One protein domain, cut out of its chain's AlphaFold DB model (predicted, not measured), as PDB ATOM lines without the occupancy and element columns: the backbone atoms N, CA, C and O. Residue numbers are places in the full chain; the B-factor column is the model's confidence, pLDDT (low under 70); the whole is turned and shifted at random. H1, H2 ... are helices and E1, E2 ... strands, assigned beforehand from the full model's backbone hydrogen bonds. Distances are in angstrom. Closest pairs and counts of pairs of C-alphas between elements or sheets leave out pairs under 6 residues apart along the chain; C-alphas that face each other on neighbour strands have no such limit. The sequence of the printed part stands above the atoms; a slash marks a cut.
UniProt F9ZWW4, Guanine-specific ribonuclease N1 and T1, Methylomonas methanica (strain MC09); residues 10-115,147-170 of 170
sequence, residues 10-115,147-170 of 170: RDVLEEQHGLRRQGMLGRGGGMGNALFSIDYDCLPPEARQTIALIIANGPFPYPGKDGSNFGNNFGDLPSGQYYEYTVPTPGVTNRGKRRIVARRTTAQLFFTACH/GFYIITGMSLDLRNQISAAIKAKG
ATOM      1  N   ARG A  10     118.833 109.055 182.510       56.31
ATOM      2  CA  ARG A  10     119.389 110.407 182.389       56.31
ATOM      3  C   ARG A  10     119.675 110.782 180.933       56.31
ATOM      4  O   ARG A  10     119.338 111.888 180.525       56.31
ATOM      5  N   ASP A  11     120.206 109.847 180.152       57.66
ATOM      6  CA  ASP A  11     120.519 110.049 178.733       57.66
ATOM      7  C   ASP A  11     119.241 110.253 177.904       57.66
ATOM      8  O   ASP A  11     119.195 111.104 177.014       57.66
ATOM      9  N   VAL A  12     118.164 109.533 178.244       58.75
ATOM     10  CA  VAL A  12     116.837 109.707 177.626       58.75
ATOM     11  C   VAL A  12     116.285 111.103 177.911       58.75
ATOM     12  O   VAL A  12     115.785 111.778 177.010       58.75
ATOM     13  N   LEU A  13     116.397 111.573 179.157       61.22
ATOM     14  CA  LEU A  13     115.965 112.919 179.529       61.22
ATOM     15  C   LEU A  13     116.771 113.997 178.798       61.22
ATOM     16  O   LEU A  13     116.181 114.951 178.292       61.22
ATOM     17  N   GLU A  14     118.091 113.854 178.698       62.06
ATOM     18  CA  GLU A  14     118.941 114.807 177.975       62.06
ATOM     19  C   GLU A  14     118.621 114.849 176.475       62.06
ATOM     20  O   GLU A  14     118.488 115.940 175.909       62.06
ATOM     21  N   GLU A  15     118.386 113.692 175.844       65.81
ATOM     22  CA  GLU A  15     117.908 113.607 174.459       65.81
ATOM     23  C   GLU A  15     116.568 114.344 174.299       65.81
ATOM     24  O   GLU A  15     116.419 115.198 173.421       65.81
ATOM     25  N   GLN A  16     115.608 114.114 175.199       64.38
ATOM     26  CA  GLN A  16     114.323 114.820 175.192       64.38
ATOM     27  C   GLN A  16     114.473 116.334 175.407       64.38
ATOM     28  O   GLN A  16     113.792 117.125 174.748       64.38
ATOM     29  N   HIS A  17     115.360 116.770 176.304       57.50
ATOM     30  CA  HIS A  17     115.658 118.187 176.513       57.50
ATOM     31  C   HIS A  17     116.261 118.826 175.254       57.50
ATOM     32  O   HIS A  17     115.834 119.916 174.861       57.50
ATOM     33  N   GLY A  18     117.184 118.138 174.575       63.16
ATOM     34  CA  GLY A  18     117.731 118.564 173.286       63.16
ATOM     35  C   GLY A  18     116.651 118.711 172.212       63.16
ATOM     36  O   GLY A  18     116.566 119.748 171.551       63.16
ATOM     37  N   LEU A  19     115.755 117.728 172.103       73.06
ATOM     38  CA  LEU A  19     114.649 117.734 171.141       73.06
ATOM     39  C   LEU A  19     113.626 118.853 171.413       73.06
ATOM     40  O   LEU A  19     113.109 119.452 170.466       73.06
ATOM     41  N   ARG A  20     113.354 119.187 172.686       70.19
ATOM     42  CA  ARG A  20     112.537 120.363 173.055       70.19
ATOM     43  C   ARG A  20     113.213 121.666 172.637       70.19
ATOM     44  O   ARG A  20     112.563 122.511 172.030       70.19
ATOM     45  N   ARG A  21     114.515 121.823 172.905       63.91
ATOM     46  CA  ARG A  21     115.275 123.030 172.519       63.91
ATOM     47  C   ARG A  21     115.338 123.233 171.006       63.91
ATOM     48  O   ARG A  21     115.352 124.370 170.553       63.91
ATOM     49  N   GLN A  22     115.344 122.148 170.234       64.50
ATOM     50  CA  GLN A  22     115.290 122.184 168.769       64.50
ATOM     51  C   GLN A  22     113.866 122.373 168.212       64.50
ATOM     52  O   GLN A  22     113.673 122.343 166.997       64.50
ATOM     53  N   GLY A  23     112.854 122.541 169.074       62.25
ATOM     54  CA  GLY A  23     111.457 122.697 168.663       62.25
ATOM     55  C   GLY A  23     110.884 121.462 167.959       62.25
ATOM     56  O   GLY A  23     109.933 121.580 167.182       62.25
ATOM     57  N   MET A  24     111.478 120.281 168.170       66.94
ATOM     58  CA  MET A  24     110.956 119.026 167.628       66.94
ATOM     59  C   MET A  24     109.765 118.557 168.462       66.94
ATOM     60  O   MET A  24     108.712 118.266 167.906       66.94
ATOM     61  N   LEU A  25     109.886 118.553 169.789       67.81
ATOM     62  CA  LEU A  25     108.774 118.182 170.664       67.81
ATOM     63  C   LEU A  25     107.741 119.318 170.758       67.81
ATOM     64  O   LEU A  25     108.104 120.472 170.967       67.81
ATOM     65  N   GLY A  26     106.456 118.990 170.593       56.97
ATOM     66  CA  GLY A  26     105.343 119.952 170.553       56.97
ATOM     67  C   GLY A  26     105.028 120.536 169.166       56.97
ATOM     68  O   GLY A  26     104.046 121.271 169.020       56.97
ATOM     69  N   ARG A  27     105.803 120.185 168.125       63.34
ATOM     70  CA  ARG A  27     105.482 120.506 166.720       63.34
ATOM     71  C   ARG A  27     104.094 119.966 166.354       63.34
ATOM     72  O   ARG A  27     103.747 118.875 166.780       63.34
ATOM     73  N   GLY A  28     103.320 120.734 165.581       54.19
ATOM     74  CA  GLY A  28     101.987 120.342 165.093       54.19
ATOM     75  C   GLY A  28     100.834 120.509 166.103       54.19
ATOM     76  O   GLY A  28      99.664 120.357 165.738       54.19
ATOM     77  N   GLY A  29     101.115 120.952 167.338       51.94
ATOM     78  CA  GLY A  29     100.098 121.191 168.376       51.94
ATOM     79  C   GLY A  29      98.990 122.188 167.987       51.94
ATOM     80  O   GLY A  29      97.861 122.073 168.453       51.94
ATOM     81  N   GLY A  30      99.253 123.117 167.060       49.41
ATOM     82  CA  GLY A  30      98.238 124.036 166.524       49.41
ATOM     83  C   GLY A  30      97.145 123.361 165.678       49.41
ATOM     84  O   GLY A  30      96.033 123.888 165.608       49.41
ATOM     85  N   MET A  31      97.443 122.195 165.089       48.22
ATOM     86  CA  MET A  31      96.549 121.406 164.228       48.22
ATOM     87  C   MET A  31      96.008 120.128 164.901       48.22
ATOM     88  O   MET A  31      95.183 119.436 164.301       48.22
ATOM     89  N   GLY A  32      96.397 119.857 166.153       50.22
ATOM     90  CA  GLY A  32      95.926 118.712 166.944       50.22
ATOM     91  C   GLY A  32      96.784 117.444 166.847       50.22
ATOM     92  O   GLY A  32      96.370 116.420 167.378       50.22
ATOM     93  N   ASN A  33      97.962 117.514 166.215       60.59
ATOM     94  CA  ASN A  33      98.920 116.409 166.105       60.59
ATOM     95  C   ASN A  33     100.262 116.868 166.684       60.59
ATOM     96  O   ASN A  33     101.034 117.533 166.002       60.59
ATOM     97  N   ALA A  34     100.529 116.567 167.953       68.38
ATOM     98  CA  ALA A  34     101.802 116.923 168.571       68.38
ATOM     99  C   ALA A  34     102.868 115.843 168.309       68.38
ATOM    100  O   ALA A  34     102.570 114.648 168.321       68.38
ATOM    101  N   LEU A  35     104.115 116.270 168.090       79.69
ATOM    102  CA  LEU A  35     105.280 115.389 168.147       79.69
ATOM    103  C   LEU A  35     105.727 115.230 169.610       79.69
ATOM    104  O   LEU A  35     106.159 116.189 170.252       79.69
ATOM    105  N   PHE A  36     105.601 114.018 170.134       84.38
ATOM    106  CA  PHE A  36     106.024 113.591 171.466       84.38
ATOM    107  C   PHE A  36     107.318 112.781 171.390       84.38
ATOM    108  O   PHE A  36     107.812 112.505 170.301       84.38
ATOM    109  N   SER A  37     107.866 112.395 172.539       86.25
ATOM    110  CA  SER A  37     108.945 111.411 172.642       86.25
ATOM    111  C   SER A  37     108.439 110.137 173.297       86.25
ATOM    112  O   SER A  37     107.618 110.198 174.211       86.25
ATOM    113  N   ILE A  38     108.972 109.005 172.858       88.12
ATOM    114  CA  ILE A  38     108.806 107.720 173.527       88.12
ATOM    115  C   ILE A  38     110.150 107.013 173.627       88.12
ATOM    116  O   ILE A  38     110.973 107.114 172.716       88.12
ATOM    117  N   ASP A  39     110.389 106.326 174.736       90.75
ATOM    118  CA  ASP A  39     111.545 105.449 174.865       90.75
ATOM    119  C   ASP A  39     111.340 104.153 174.062       90.75
ATOM    120  O   ASP A  39     110.228 103.626 174.003       90.75
ATOM    121  N   TYR A  40     112.395 103.633 173.436       93.75
ATOM    122  CA  TYR A  40     112.358 102.382 172.678       93.75
ATOM    123  C   TYR A  40     111.797 101.205 173.495       93.75
ATOM    124  O   TYR A  40     111.008 100.406 172.977       93.75
ATOM    125  N   ASP A  41     112.127 101.125 174.783       91.88
ATOM    126  CA  ASP A  41     111.664 100.046 175.658       91.88
ATOM    127  C   ASP A  41     110.188 100.206 176.055       91.88
ATOM    128  O   ASP A  41     109.519  99.227 176.398       91.88
ATOM    129  N   CYS A  42     109.633 101.410 175.904       91.50
ATOM    130  CA  CYS A  42     108.212 101.696 176.099       91.50
ATOM    131  C   CYS A  42     107.356 101.467 174.843       91.50
ATOM    132  O   CYS A  42     106.139 101.636 174.900       91.50
ATOM    133  N   LEU A  43     107.954 101.110 173.704       92.25
ATOM    134  CA  LEU A  43     107.191 100.789 172.497       92.25
ATOM    135  C   LEU A  43     106.357  99.506 172.669       92.25
ATOM    136  O   LEU A  43     106.789  98.581 173.367       92.25
ATOM    137  N   PRO A  44     105.228  99.381 171.943       92.50
ATOM    138  CA  PRO A  44     104.553  98.101 171.785       92.50
ATOM    139  C   PRO A  44     105.530  97.038 171.262       92.50
ATOM    140  O   PRO A  44     106.373  97.354 170.408       92.50
ATOM    141  N   PRO A  45     105.414  95.771 171.696       94.62
ATOM    142  CA  PRO A  45     106.230  94.682 171.165       94.62
ATOM    143  C   PRO A  45     106.187  94.595 169.632       94.62
ATOM    144  O   PRO A  45     107.223  94.393 168.999       94.62
ATOM    145  N   GLU A  46     105.025  94.836 169.023       95.19
ATOM    146  CA  GLU A  46     104.836  94.819 167.570       95.19
ATOM    147  C   GLU A  46     105.645  95.920 166.880       95.19
ATOM    148  O   GLU A  46     106.191  95.703 165.801       95.19
ATOM    149  N   ALA A  47     105.780  97.092 167.507       96.50
ATOM    150  CA  ALA A  47     106.575  98.189 166.964       96.50
ATOM    151  C   ALA A  47     108.074  97.860 166.995       96.50
ATOM    152  O   ALA A  47     108.777  98.103 166.012       96.50
ATOM    153  N   ARG A  48     108.564  97.246 168.082       97.81
ATOM    154  CA  ARG A  48     109.949  96.747 168.148       97.81
ATOM    155  C   ARG A  48     110.205  95.646 167.121       97.81
ATOM    156  O   ARG A  48     111.246  95.668 166.467       97.81
ATOM    157  N   GLN A  49     109.243  94.746 166.916       97.94
ATOM    158  CA  GLN A  49     109.323  93.716 165.881       97.94
ATOM    159  C   GLN A  49     109.396  94.333 164.477       97.94
ATOM    160  O   GLN A  49     110.227  93.925 163.667       97.94
ATOM    161  N   THR A  50     108.590  95.360 164.187       98.12
ATOM    162  CA  THR A  50     108.682  96.103 162.922       98.12
ATOM    163  C   THR A  50     110.064  96.741 162.745       98.12
ATOM    164  O   THR A  50     110.610  96.691 161.648       98.12
ATOM    165  N   ILE A  51     110.675  97.290 163.802       98.44
ATOM    166  CA  ILE A  51     112.046  97.832 163.739       98.44
ATOM    167  C   ILE A  51     113.066  96.732 163.420       98.44
ATOM    168  O   ILE A  51     113.937  96.942 162.576       98.44
ATOM    169  N   ALA A  52     112.931  95.547 164.017       98.31
ATOM    170  CA  ALA A  52     113.777  94.401 163.684       98.31
ATOM    171  C   ALA A  52     113.634  93.987 162.206       98.31
ATOM    172  O   ALA A  52     114.632  93.719 161.542       98.31
ATOM    173  N   LEU A  53     112.415  94.016 161.654       98.19
ATOM    174  CA  LEU A  53     112.181  93.764 160.227       98.19
ATOM    175  C   LEU A  53     112.782  94.846 159.327       98.19
ATOM    176  O   LEU A  53     113.276  94.526 158.251       98.19
ATOM    177  N   ILE A  54     112.772  96.115 159.745       97.94
ATOM    178  CA  ILE A  54     113.456  97.193 159.014       97.94
ATOM    179  C   ILE A  54     114.952  96.887 158.927       97.94
ATOM    180  O   ILE A  54     115.518  96.971 157.842       97.94
ATOM    181  N   ILE A  55     115.572  96.492 160.044       98.06
ATOM    182  CA  ILE A  55     116.995  96.130 160.101       98.06
ATOM    183  C   ILE A  55     117.293  94.925 159.201       98.06
ATOM    184  O   ILE A  55     118.260  94.950 158.443       98.06
ATOM    185  N   ALA A  56     116.441  93.899 159.242       97.31
ATOM    186  CA  ALA A  56     116.569  92.698 158.416       97.31
ATOM    187  C   ALA A  56     116.186  92.912 156.938       97.31
ATOM    188  O   ALA A  56     116.377  92.014 156.119       97.31
ATOM    189  N   ASN A  57     115.651  94.087 156.586       95.12
ATOM    190  CA  ASN A  57     115.071  94.388 155.277       95.12
ATOM    191  C   ASN A  57     113.955  93.402 154.860       95.12
ATOM    192  O   ASN A  57     113.858  92.979 153.706       95.12
ATOM    193  N   GLY A  58     113.080  93.067 155.809       94.06
ATOM    194  CA  GLY A  58     111.944  92.170 155.624       94.06
ATOM    195  C   GLY A  58     112.241  90.699 155.970       94.06
ATOM    196  O   GLY A  58     113.217  90.413 156.660       94.06
ATOM    197  N   PRO A  59     111.381  89.757 155.533       95.69
ATOM    198  CA  PRO A  59     110.167  89.982 154.744       95.69
ATOM    199  C   PRO A  59     109.133  90.821 155.504       95.69
ATOM    200  O   PRO A  59     108.919  90.635 156.700       95.69
ATOM    201  N   PHE A  60     108.498  91.768 154.811       95.69
ATOM    202  CA  PHE A  60     107.506  92.649 155.427       95.69
ATOM    203  C   PHE A  60     106.087  92.057 155.362       95.69
ATOM    204  O   PHE A  60     105.741  91.462 154.340       95.69
ATOM    205  N   PRO A  61     105.242  92.262 156.394       93.06
ATOM    206  CA  PRO A  61     103.873  91.744 156.422       93.06
ATOM    207  C   PRO A  61     102.976  92.306 155.312       93.06
ATOM    208  O   PRO A  61     102.079  91.613 154.840       93.06
ATOM    209  N   TYR A  62     103.217  93.548 154.878       93.31
ATOM    210  CA  TYR A  62     102.453  94.191 153.810       93.31
ATOM    211  C   TYR A  62     103.375  94.590 152.652       93.31
ATOM    212  O   TYR A  62     103.743  95.765 152.519       93.31
ATOM    213  N   PRO A  63     103.759  93.632 151.786       91.19
ATOM    214  CA  PRO A  63     104.626  93.909 150.647       91.19
ATOM    215  C   PRO A  63     104.009  94.971 149.724       91.19
ATOM    216  O   PRO A  63     102.796  95.030 149.521       91.19
ATOM    217  N   GLY A  64     104.849  95.864 149.198       89.56
ATOM    218  CA  GLY A  64     104.421  97.003 148.372       89.56
ATOM    219  C   GLY A  64     103.820  98.182 149.151       89.56
ATOM    220  O   GLY A  64     103.596  99.241 148.563       89.56
ATOM    221  N   LYS A  65     103.576  98.033 150.459       92.44
ATOM    222  CA  LYS A  65     103.224  99.134 151.371       92.44
ATOM    223  C   LYS A  65     104.343  99.405 152.366       92.44
ATOM    224  O   LYS A  65     104.738 100.546 152.555       92.44
ATOM    225  N   ASP A  66     104.873  98.361 152.982       95.94
ATOM    226  CA  ASP A  66     105.951  98.506 153.946       95.94
ATOM    227  C   ASP A  66     107.247  98.900 153.237       95.94
ATOM    228  O   ASP A  66     107.703  98.269 152.279       95.94
ATOM    229  N   GLY A  67     107.814 100.012 153.690       95.12
ATOM    230  CA  GLY A  67     108.930 100.688 153.061       95.12
ATOM    231  C   GLY A  67     108.551 101.585 151.880       95.12
ATOM    232  O   GLY A  67     109.455 101.982 151.143       95.12
ATOM    233  N   SER A  68     107.271 101.908 151.659       94.94
ATOM    234  CA  SER A  68     106.881 102.948 150.697       94.94
ATOM    235  C   SER A  68     107.139 104.354 151.244       94.94
ATOM    236  O   SER A  68     107.409 104.538 152.431       94.94
ATOM    237  N   ASN A  69     107.056 105.366 150.377       95.44
ATOM    238  CA  ASN A  69     107.241 106.761 150.774       95.44
ATOM    239  C   ASN A  69     106.096 107.247 151.674       95.44
ATOM    240  O   ASN A  69     104.929 107.090 151.324       95.44
ATOM    241  N   PHE A  70     106.443 107.932 152.762       93.31
ATOM    242  CA  PHE A  70     105.507 108.698 153.580       93.31
ATOM    243  C   PHE A  70     105.609 110.189 153.237       93.31
ATOM    244  O   PHE A  70     106.672 110.798 153.365       93.31
ATOM    245  N   GLY A  71     104.498 110.780 152.788       88.06
ATOM    246  CA  GLY A  71     104.491 112.127 152.203       88.06
ATOM    247  C   GLY A  71     104.650 113.282 153.195       88.06
ATOM    248  O   GLY A  71     105.064 114.363 152.790       88.06
ATOM    249  N   ASN A  72     104.333 113.088 154.483       89.31
ATOM    250  CA  ASN A  72     104.313 114.162 155.494       89.31
ATOM    251  C   ASN A  72     103.561 115.438 155.029       89.31
ATOM    252  O   ASN A  72     103.944 116.558 155.364       89.31
ATOM    253  N   ASN A  73     102.478 115.283 154.254       81.75
ATOM    254  CA  ASN A  73     101.778 116.391 153.580       81.75
ATOM    255  C   ASN A  73     101.223 117.457 154.542       81.75
ATOM    256  O   ASN A  73     101.026 118.603 154.153       81.75
ATOM    257  N   PHE A  74     100.958 117.079 155.794       77.81
ATOM    258  CA  PHE A  74     100.431 117.977 156.822       77.81
ATOM    259  C   PHE A  74     101.517 118.603 157.709       77.81
ATOM    260  O   PHE A  74     101.203 119.470 158.521       77.81
ATOM    261  N   GLY A  75     102.785 118.213 157.540       81.38
ATOM    262  CA  GLY A  75     103.912 118.795 158.273       81.38
ATOM    263  C   GLY A  75     103.976 118.431 159.761       81.38
ATOM    264  O   GLY A  75     104.604 119.159 160.533       81.38
ATOM    265  N   ASP A  76     103.341 117.324 160.160       82.25
ATOM    266  CA  ASP A  76     103.347 116.827 161.544       82.25
ATOM    267  C   ASP A  76     104.760 116.401 161.979       82.25
ATOM    268  O   ASP A  76     105.168 116.610 163.123       82.25
ATOM    269  N   LEU A  77     105.546 115.868 161.040       86.62
ATOM    270  CA  LEU A  77     106.971 115.601 161.219       86.62
ATOM    271  C   LEU A  77     107.826 116.768 160.687       86.62
ATOM    272  O   LEU A  77     107.363 117.562 159.860       86.62
ATOM    273  N   PRO A  78     109.102 116.880 161.102       88.62
ATOM    274  CA  PRO A  78     110.065 117.782 160.470       88.62
ATOM    275  C   PRO A  78     110.093 117.640 158.939       88.62
ATOM    276  O   PRO A  78     109.752 116.592 158.390       88.62
ATOM    277  N   SER A  79     110.533 118.669 158.218       88.56
ATOM    278  CA  SER A  79     110.664 118.565 156.761       88.56
ATOM    279  C   SER A  79     111.647 117.453 156.373       88.56
ATOM    280  O   SER A  79     112.697 117.258 156.999       88.56
ATOM    281  N   GLY A  80     111.303 116.684 155.343       91.12
ATOM    282  CA  GLY A  80     112.144 115.595 154.867       91.12
ATOM    283  C   GLY A  80     111.371 114.527 154.113       91.12
ATOM    284  O   GLY A  80     110.154 114.597 153.973       91.12
ATOM    285  N   GLN A  81     112.121 113.536 153.642       94.75
ATOM    286  CA  GLN A  81     111.585 112.338 153.014       94.75
ATOM    287  C   GLN A  81     111.592 111.190 154.016       94.75
ATOM    288  O   GLN A  81     112.533 111.046 154.807       94.75
ATOM    289  N   TYR A  82     110.561 110.360 153.944       96.12
ATOM    290  CA  TYR A  82     110.309 109.321 154.926       96.12
ATOM    291  C   TYR A  82     109.883 108.017 154.256       96.12
ATOM    292  O   TYR A  82     109.256 108.042 153.199       96.12
ATOM    293  N   TYR A  83     110.188 106.895 154.904       97.12
ATOM    294  CA  TYR A  83     109.570 105.598 154.638       97.12
ATOM    295  C   TYR A  83     108.535 105.287 155.720       97.12
ATOM    296  O   TYR A  83     108.757 105.648 156.874       97.12
ATOM    297  N   GLU A  84     107.446 104.600 155.381       96.12
ATOM    298  CA  GLU A  84     106.495 104.051 156.362       96.12
ATOM    299  C   GLU A  84     106.539 102.525 156.416       96.12
ATOM    300  O   GLU A  84     106.743 101.862 155.404       96.12
ATOM    301  N   TYR A  85     106.298 101.972 157.600       96.81
ATOM    302  CA  TYR A  85     106.201 100.541 157.855       96.81
ATOM    303  C   TYR A  85     105.010 100.272 158.763       96.81
ATOM    304  O   TYR A  85     104.772 100.994 159.734       96.81
ATOM    305  N   THR A  86     104.252  99.231 158.450       95.75
ATOM    306  CA  THR A  86     103.090  98.828 159.231       95.75
ATOM    307  C   THR A  86     103.523  98.220 160.562       95.75
ATOM    308  O   THR A  86     104.419  97.377 160.618       95.75
ATOM    309  N   VAL A  87     102.870  98.651 161.637       95.38
ATOM    310  CA  VAL A  87     102.943  97.993 162.942       95.38
ATOM    311  C   VAL A  87     101.626  97.246 163.131       95.38
ATOM    312  O   VAL A  87     100.580  97.898 163.146       95.38
ATOM    313  N   PRO A  88     101.638  95.907 163.226       91.62
ATOM    314  CA  PRO A  88     100.426  95.143 163.489       91.62
ATOM    315  C   PRO A  88      99.748  95.577 164.795       91.62
ATOM    316  O   PRO A  88     100.413  95.848 165.795       91.62
ATOM    317  N   THR A  89      98.418  95.611 164.789       88.25
ATOM    318  CA  THR A  89      97.612  95.748 166.007       88.25
ATOM    319  C   THR A  89      97.001  94.379 166.318       88.25
ATOM    320  O   THR A  89      96.318  93.830 165.448       88.25
ATOM    321  N   PRO A  90      97.228  93.801 167.510       86.69
ATOM    322  CA  PRO A  90      96.633  92.519 167.885       86.69
ATOM    323  C   PRO A  90      95.113  92.496 167.680       86.69
ATOM    324  O   PRO A  90      94.416  93.447 168.023       86.69
ATOM    325  N   GLY A  91      94.597  91.414 167.092       84.19
ATOM    326  CA  GLY A  91      93.163  91.249 166.817       84.19
ATOM    327  C   GLY A  91      92.628  92.027 165.606       84.19
ATOM    328  O   GLY A  91      91.487  91.803 165.206       84.19
ATOM    329  N   VAL A  92      93.431  92.888 164.975       85.19
ATOM    330  CA  VAL A  92      93.046  93.608 163.753       85.19
ATOM    331  C   VAL A  92      93.501  92.824 162.523       85.19
ATOM    332  O   VAL A  92      94.671  92.485 162.379       85.19
ATOM    333  N   THR A  93      92.570  92.536 161.611       82.69
ATOM    334  CA  THR A  93      92.819  91.711 160.411       82.69
ATOM    335  C   THR A  93      93.366  92.496 159.219       82.69
ATOM    336  O   THR A  93      93.909  91.916 158.280       82.69
ATOM    337  N   ASN A  94      93.226  93.822 159.234       86.50
ATOM    338  CA  ASN A  94      93.801  94.717 158.233       86.50
ATOM    339  C   ASN A  94      95.131  95.314 158.735       86.50
ATOM    340  O   ASN A  94      95.636  94.935 159.785       86.50
ATOM    341  N   ARG A  95      95.710  96.269 157.996       88.81
ATOM    342  CA  ARG A  95      96.979  96.939 158.357       88.81
ATOM    343  C   ARG A  95      96.957  97.675 159.704       88.81
ATOM    344  O   ARG A  95      97.982  98.234 160.094       88.81
ATOM    345  N   GLY A  96      95.800  97.806 160.349       87.06
ATOM    346  CA  GLY A  96      95.581  98.764 161.423       87.06
ATOM    347  C   GLY A  96      95.967 100.174 160.977       87.06
ATOM    348  O   GLY A  96      96.172 100.444 159.781       87.06
ATOM    349  N   LYS A  97      96.133 101.084 161.934       85.69
ATOM    350  CA  LYS A  97      96.649 102.425 161.627       85.69
ATOM    351  C   LYS A  97      97.956 102.774 162.371       85.69
ATOM    352  O   LYS A  97      98.543 103.815 162.102       85.69
ATOM    353  N   ARG A  98      98.526 101.847 163.161       91.00
ATOM    354  CA  ARG A  98      99.876 101.993 163.744       91.00
ATOM    355  C   ARG A  98     100.984 101.903 162.685       91.00
ATOM    356  O   ARG A  98     100.965 101.015 161.827       91.00
ATOM    357  N   ARG A  99     101.977 102.793 162.731       94.62
ATOM    358  CA  ARG A  99     103.109 102.844 161.788       94.62
ATOM    359  C   ARG A  99     104.427 103.178 162.490       94.62
ATOM    360  O   ARG A  99     104.451 103.963 163.436       94.62
ATOM    361  N   ILE A 100     105.527 102.648 161.955       97.12
ATOM    362  CA  ILE A 100     106.871 103.219 162.116       97.12
ATOM    363  C   ILE A 100     107.164 104.060 160.877       97.12
ATOM    364  O   ILE A 100     107.025 103.587 159.751       97.12
ATOM    365  N   VAL A 101     107.592 105.300 161.075       96.50
ATOM    366  CA  VAL A 101     108.017 106.211 160.015       96.50
ATOM    367  C   VAL A 101     109.502 106.503 160.187       96.50
ATOM    368  O   VAL A 101     109.931 106.965 161.241       96.50
ATOM    369  N   ALA A 102     110.301 106.229 159.159       97.06
ATOM    370  CA  ALA A 102     111.751 106.379 159.184       97.06
ATOM    371  C   ALA A 102     112.192 107.542 158.294       97.06
ATOM    372  O   ALA A 102     111.894 107.563 157.099       97.06
ATOM    373  N   ARG A 103     112.930 108.508 158.846       96.12
ATOM    374  CA  ARG A 103     113.490 109.623 158.072       96.12
ATOM    375  C   ARG A 103     114.666 109.141 157.235       96.12
ATOM    376  O   ARG A 103     115.645 108.654 157.786       96.12
ATOM    377  N   ARG A 104     114.617 109.335 155.916       95.44
ATOM    378  CA  ARG A 104     115.632 108.797 154.986       95.44
ATOM    379  C   ARG A 104     117.037 109.343 155.243       95.44
ATOM    380  O   ARG A 104     118.012 108.614 155.133       95.44
ATOM    381  N   THR A 105     117.142 110.622 155.597       93.06
ATOM    382  CA  THR A 105     118.435 111.311 155.732       93.06
ATOM    383  C   THR A 105     119.151 111.016 157.045       93.06
ATOM    384  O   THR A 105     120.375 110.949 157.072       93.06
ATOM    385  N   THR A 106     118.406 110.854 158.140       93.06
ATOM    386  CA  THR A 106     118.974 110.713 159.492       93.06
ATOM    387  C   THR A 106     118.708 109.354 160.122       93.06
ATOM    388  O   THR A 106     119.228 109.084 161.198       93.06
ATOM    389  N   ALA A 107     117.884 108.517 159.488       95.38
ATOM    390  CA  ALA A 107     117.370 107.265 160.037       95.38
ATOM    391  C   ALA A 107     116.629 107.418 161.382       95.38
ATOM    392  O   ALA A 107     116.418 106.440 162.095       95.38
ATOM    393  N   GLN A 108     116.194 108.639 161.722       95.12
ATOM    394  CA  GLN A 108     115.334 108.879 162.880       95.12
ATOM    395  C   GLN A 108     114.012 108.140 162.697       95.12
ATOM    396  O   GLN A 108     113.374 108.264 161.647       95.12
ATOM    397  N   LEU A 109     113.609 107.403 163.729       96.88
ATOM    398  CA  LEU A 109     112.360 106.662 163.738       96.88
ATOM    399  C   LEU A 109     111.298 107.404 164.540       96.88
ATOM    400  O   LEU A 109     111.559 107.961 165.607       96.88
ATOM    401  N   PHE A 110     110.086 107.364 164.012       95.50
ATOM    402  CA  PHE A 110     108.894 107.903 164.631       95.50
ATOM    403  C   PHE A 110     107.863 106.787 164.714       95.50
ATOM    404  O   PHE A 110     107.575 106.135 163.715       95.50
ATOM    405  N   PHE A 111     107.304 106.565 165.893       93.94
ATOM    406  CA  PHE A 111     106.131 105.730 166.059       93.94
ATOM    407  C   PHE A 111     104.883 106.593 165.947       93.94
ATOM    408  O   PHE A 111     104.847 107.743 166.390       93.94
ATOM    409  N   THR A 112     103.837 106.041 165.361       89.25
ATOM    410  CA  THR A 112     102.524 106.643 165.438       89.25
ATOM    411  C   THR A 112     101.474 105.561 165.548       89.25
ATOM    412  O   THR A 112     101.503 104.582 164.810       89.25
ATOM    413  N   ALA A 113     100.529 105.758 166.457       83.88
ATOM    414  CA  ALA A 113      99.256 105.055 166.437       83.88
ATOM    415  C   ALA A 113      98.207 105.863 165.649       83.88
ATOM    416  O   ALA A 113      97.017 105.648 165.811       83.88
ATOM    417  N   CYS A 114      98.631 106.850 164.844       66.88
ATOM    418  CA  CYS A 114      97.739 107.809 164.203       66.88
ATOM    419  C   CYS A 114      96.794 107.121 163.230       66.88
ATOM    420  O   CYS A 114      97.180 106.545 162.212       66.88
ATOM    421  N   HIS A 115      95.520 107.303 163.539       60.31
ATOM    422  CA  HIS A 115      94.400 106.861 162.754       60.31
ATOM    423  C   HIS A 115      93.959 107.884 161.677       60.31
ATOM    424  O   HIS A 115      92.856 107.737 161.175       60.31
ATOM    425  N   GLY A 147      98.963 111.611 167.346       79.81
ATOM    426  CA  GLY A 147     100.192 112.287 166.944       79.81
ATOM    427  C   GLY A 147     101.336 111.329 166.633       79.81
ATOM    428  O   GLY A 147     101.147 110.129 166.418       79.81
ATOM    429  N   PHE A 148     102.543 111.887 166.592       87.38
ATOM    430  CA  PHE A 148     103.777 111.143 166.363       87.38
ATOM    431  C   PHE A 148     104.622 111.130 167.628       87.38
ATOM    432  O   PHE A 148     104.617 112.083 168.400       87.38
ATOM    433  N   TYR A 149     105.401 110.073 167.800       90.44
ATOM    434  CA  TYR A 149     106.353 109.913 168.883       90.44
ATOM    435  C   TYR A 149     107.722 109.682 168.264       90.44
ATOM    436  O   TYR A 149     107.925 108.672 167.596       90.44
ATOM    437  N   ILE A 150     108.670 110.596 168.451       93.25
ATOM    438  CA  ILE A 150     110.062 110.299 168.120       93.25
ATOM    439  C   ILE A 150     110.577 109.232 169.084       93.25
ATOM    440  O   ILE A 150     110.398 109.346 170.299       93.25
ATOM    441  N   ILE A 151     111.181 108.184 168.528       94.81
ATOM    442  CA  ILE A 151     111.708 107.061 169.299       94.81
ATOM    443  C   ILE A 151     113.094 107.452 169.813       94.81
ATOM    444  O   ILE A 151     113.995 107.767 169.036       94.81
ATOM    445  N   THR A 152     113.233 107.450 171.130       91.94
ATOM    446  CA  THR A 152     114.437 107.802 171.897       91.94
ATOM    447  C   THR A 152     114.943 106.573 172.652       91.94
ATOM    448  O   THR A 152     114.357 105.499 172.528       91.94
ATOM    449  N   GLY A 153     116.061 106.676 173.372       90.56
ATOM    450  CA  GLY A 153     116.520 105.572 174.235       90.56
ATOM    451  C   GLY A 153     117.163 104.378 173.519       90.56
ATOM    452  O   GLY A 153     117.640 103.450 174.160       90.56
ATOM    453  N   MET A 154     117.243 104.394 172.183       92.25
ATOM    454  CA  MET A 154     117.932 103.341 171.428       92.25
ATOM    455  C   MET A 154     119.442 103.361 171.690       92.25
ATOM    456  O   MET A 154     120.066 104.428 171.603       92.25
ATOM    457  N   SER A 155     120.030 102.177 171.889       92.25
ATOM    458  CA  SER A 155     121.482 101.998 171.976       92.25
ATOM    459  C   SER A 155     122.185 102.454 170.691       92.25
ATOM    460  O   SER A 155     121.598 102.475 169.605       92.25
ATOM    461  N   LEU A 156     123.470 102.811 170.793       91.19
ATOM    462  CA  LEU A 156     124.250 103.254 169.632       91.19
ATOM    463  C   LEU A 156     124.323 102.177 168.537       91.19
ATOM    464  O   LEU A 156     124.204 102.494 167.356       91.19
ATOM    465  N   ASP A 157     124.482 100.914 168.931       96.00
ATOM    466  CA  ASP A 157     124.517  99.786 168.000       96.00
ATOM    467  C   ASP A 157     123.197  99.653 167.228       96.00
ATOM    468  O   ASP A 157     123.193  99.627 165.997       96.00
ATOM    469  N   LEU A 158     122.065  99.718 167.935       95.00
ATOM    470  CA  LEU A 158     120.745  99.683 167.313       95.00
ATOM    471  C   LEU A 158     120.548 100.853 166.336       95.00
ATOM    472  O   LEU A 158     120.095 100.653 165.207       95.00
ATOM    473  N   ARG A 159     120.950 102.074 166.720       94.88
ATOM    474  CA  ARG A 159     120.899 103.249 165.829       94.88
ATOM    475  C   ARG A 159     121.753 103.049 164.572       94.88
ATOM    476  O   ARG A 159     121.325 103.437 163.484       94.88
ATOM    477  N   ASN A 160     122.925 102.427 164.697       96.44
ATOM    478  CA  ASN A 160     123.808 102.144 163.564       96.44
ATOM    479  C   ASN A 160     123.207 101.103 162.611       96.44
ATOM    480  O   ASN A 160     123.218 101.327 161.400       96.44
ATOM    481  N   GLN A 161     122.627 100.020 163.139       97.88
ATOM    482  CA  GLN A 161     121.937  99.003 162.338       97.88
ATOM    483  C   GLN A 161     120.763  99.606 161.553       97.88
ATOM    484  O   GLN A 161     120.651  99.408 160.342       97.88
ATOM    485  N   ILE A 162     119.934 100.424 162.213       97.38
ATOM    486  CA  ILE A 162     118.827 101.141 161.564       97.38
ATOM    487  C   ILE A 162     119.364 102.087 160.482       97.38
ATOM    488  O   ILE A 162     118.834 102.124 159.371       97.38
ATOM    489  N   SER A 163     120.432 102.839 160.772       96.56
ATOM    490  CA  SER A 163     121.046 103.747 159.797       96.56
ATOM    491  C   SER A 163     121.533 103.013 158.550       96.56
ATOM    492  O   SER A 163     121.276 103.473 157.436       96.56
ATOM    493  N   ALA A 164     122.195 101.868 158.724       96.81
ATOM    494  CA  ALA A 164     122.662 101.040 157.620       96.81
ATOM    495  C   ALA A 164     121.491 100.527 156.768       96.81
ATOM    496  O   ALA A 164     121.509 100.695 155.549       96.81
ATOM    497  N   ALA A 165     120.445  99.992 157.402       96.94
ATOM    498  CA  ALA A 165     119.278  99.461 156.703       96.94
ATOM    499  C   ALA A 165     118.512 100.538 155.913       96.94
ATOM    500  O   ALA A 165     118.182 100.344 154.742       96.94
ATOM    501  N   ILE A 166     118.274 101.710 156.514       96.12
ATOM    502  CA  ILE A 166     117.569 102.815 155.843       96.12
ATOM    503  C   ILE A 166     118.372 103.362 154.658       96.12
ATOM    504  O   ILE A 166     117.775 103.709 153.639       96.12
ATOM    505  N   LYS A 167     119.706 103.416 154.766       91.88
ATOM    506  CA  LYS A 167     120.582 103.843 153.665       91.88
ATOM    507  C   LYS A 167     120.633 102.818 152.536       91.88
ATOM    508  O   LYS A 167     120.566 103.219 151.386       91.88
ATOM    509  N   ALA A 168     120.708 101.525 152.851       90.19
ATOM    510  CA  ALA A 168     120.776 100.454 151.852       90.19
ATOM    511  C   ALA A 168     119.502 100.328 150.996       90.19
ATOM    512  O   ALA A 168     119.536  99.760 149.909       90.19
ATOM    513  N   LYS A 169     118.374 100.850 151.486       85.12
ATOM    514  CA  LYS A 169     117.097 100.886 150.767       85.12
ATOM    515  C   LYS A 169     117.010 102.002 149.714       85.12
ATOM    516  O   LYS A 169     116.161 101.916 148.826       85.12
ATOM    517  N   GLY A 170     117.768 103.086 149.897       68.88
ATOM    518  CA  GLY A 170     117.704 104.299 149.074       68.88
ATOM    519  C   GLY A 170     118.595 104.223 147.852       68.88
ATOM    520  O   GLY A 170     118.151 104.799 146.837       68.88
TER     521      GLY A 170
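Overview. This is residues 10 to 115 and 147 to 170 of the 170 residues of the protein "Guanine-specific ribonuclease N1 and T1" of Methylomonas methanica (strain MC09) (UniProt F9ZWW4). A strongly twisted, curled sheet of six strands makes the core, with H2 and H3 packed on one face and touching each other, and H1 over the E1 and E6 end of the other face. Long links at residues 22 to 33 and 87 to 98 hold no named element. The printed part has 130 residues, in the order H1 E1 H2 E2 E3 E4 E5 E6 H3; the mixed sheet runs E1 E6 E5 E4 E3 E2, and the class is mixed, helices and strands. It is compact, with a radius of gyration of the C-alphas of 14.0 A and spans of 38 by 34 by 28 A.

Along the chain. In the sheet, E1 is residues 34 to 39, 16.3 A long, beginning at C-alpha 34 at (101.802, 116.923, 168.571). E6 is residues 147 to 152, 15.7 A; E5 is residues 109 to 112, 10.0 A; E4 is residues 99 to 103, 12.9 A; E3 is residues 82 to 86, 13.4 A; E2 is residues 68 to 70, 6.6 A. H2 is residues 45 to 56, 16.5 A. H3 is residues 156 to 168, 18.3 A, ending at C-alpha 168 at (120.776, 100.454, 151.852). H1 is residues 10 to 21, 16.5 A, beginning at C-alpha 10 at (119.389, 110.407, 182.389).

Arrangement. E2 E3 E4 E5 form a meander, each strand the antiparallel neighbour of the one before. N 70 and O 82 of the hairpin E2 and E3 are 2.8 A apart, within hydrogen-bond range, as are N 85 and O 100 of the hairpin E3 and E4, 2.8 A, and N 101 and O 110 of the hairpin E4 and E5, 2.8 A. E6 is antiparallel to E5, with N 149 and O 111 at 2.8 A, and parallel to E1, with N 150 and O 36 at 2.8 A. With helices on both faces there are three layers. H2 is on the sheet at a height of 8.8 A, slantwise to the strands, at 42 degrees to E4 on the local plane. H3, at a height of 10.7 A, runs across the strands, at 88 degrees to E5 on the local plane. H2 with residues 51 to 56 touches H3 with residues 161 to 166, at a steep tilt of 57 degrees, the same way; the closest C-alphas, of Ile 55 and Ala 165, are 5.3 A apart. H1 lies over E1 and E6 on the opposite face, at a height of 9.6 A, and runs along the strands, its C-alpha of Val 12 6.5 A from that of Thr 152, the closest to E6; it is apart from H2 and H3. In H1, H2 and H3 every O i to N i+4 pair is within hydrogen-bond range.

Size, cuts and confidence. The C-alphas farthest apart, of Arg 21 and Thr 93, are 40.4 A apart. Residues 116 to 146 are not printed, and C-alphas 115 and 147 are 9.0 A apart across the cut. The long links are H1 to E1, H2 to E2, E2 to E3 and E3 to E4. The mean pLDDT of the printed part is 85.6; residues 10 to 18, 21 to 34, 114 to 115 and 170 are under 70.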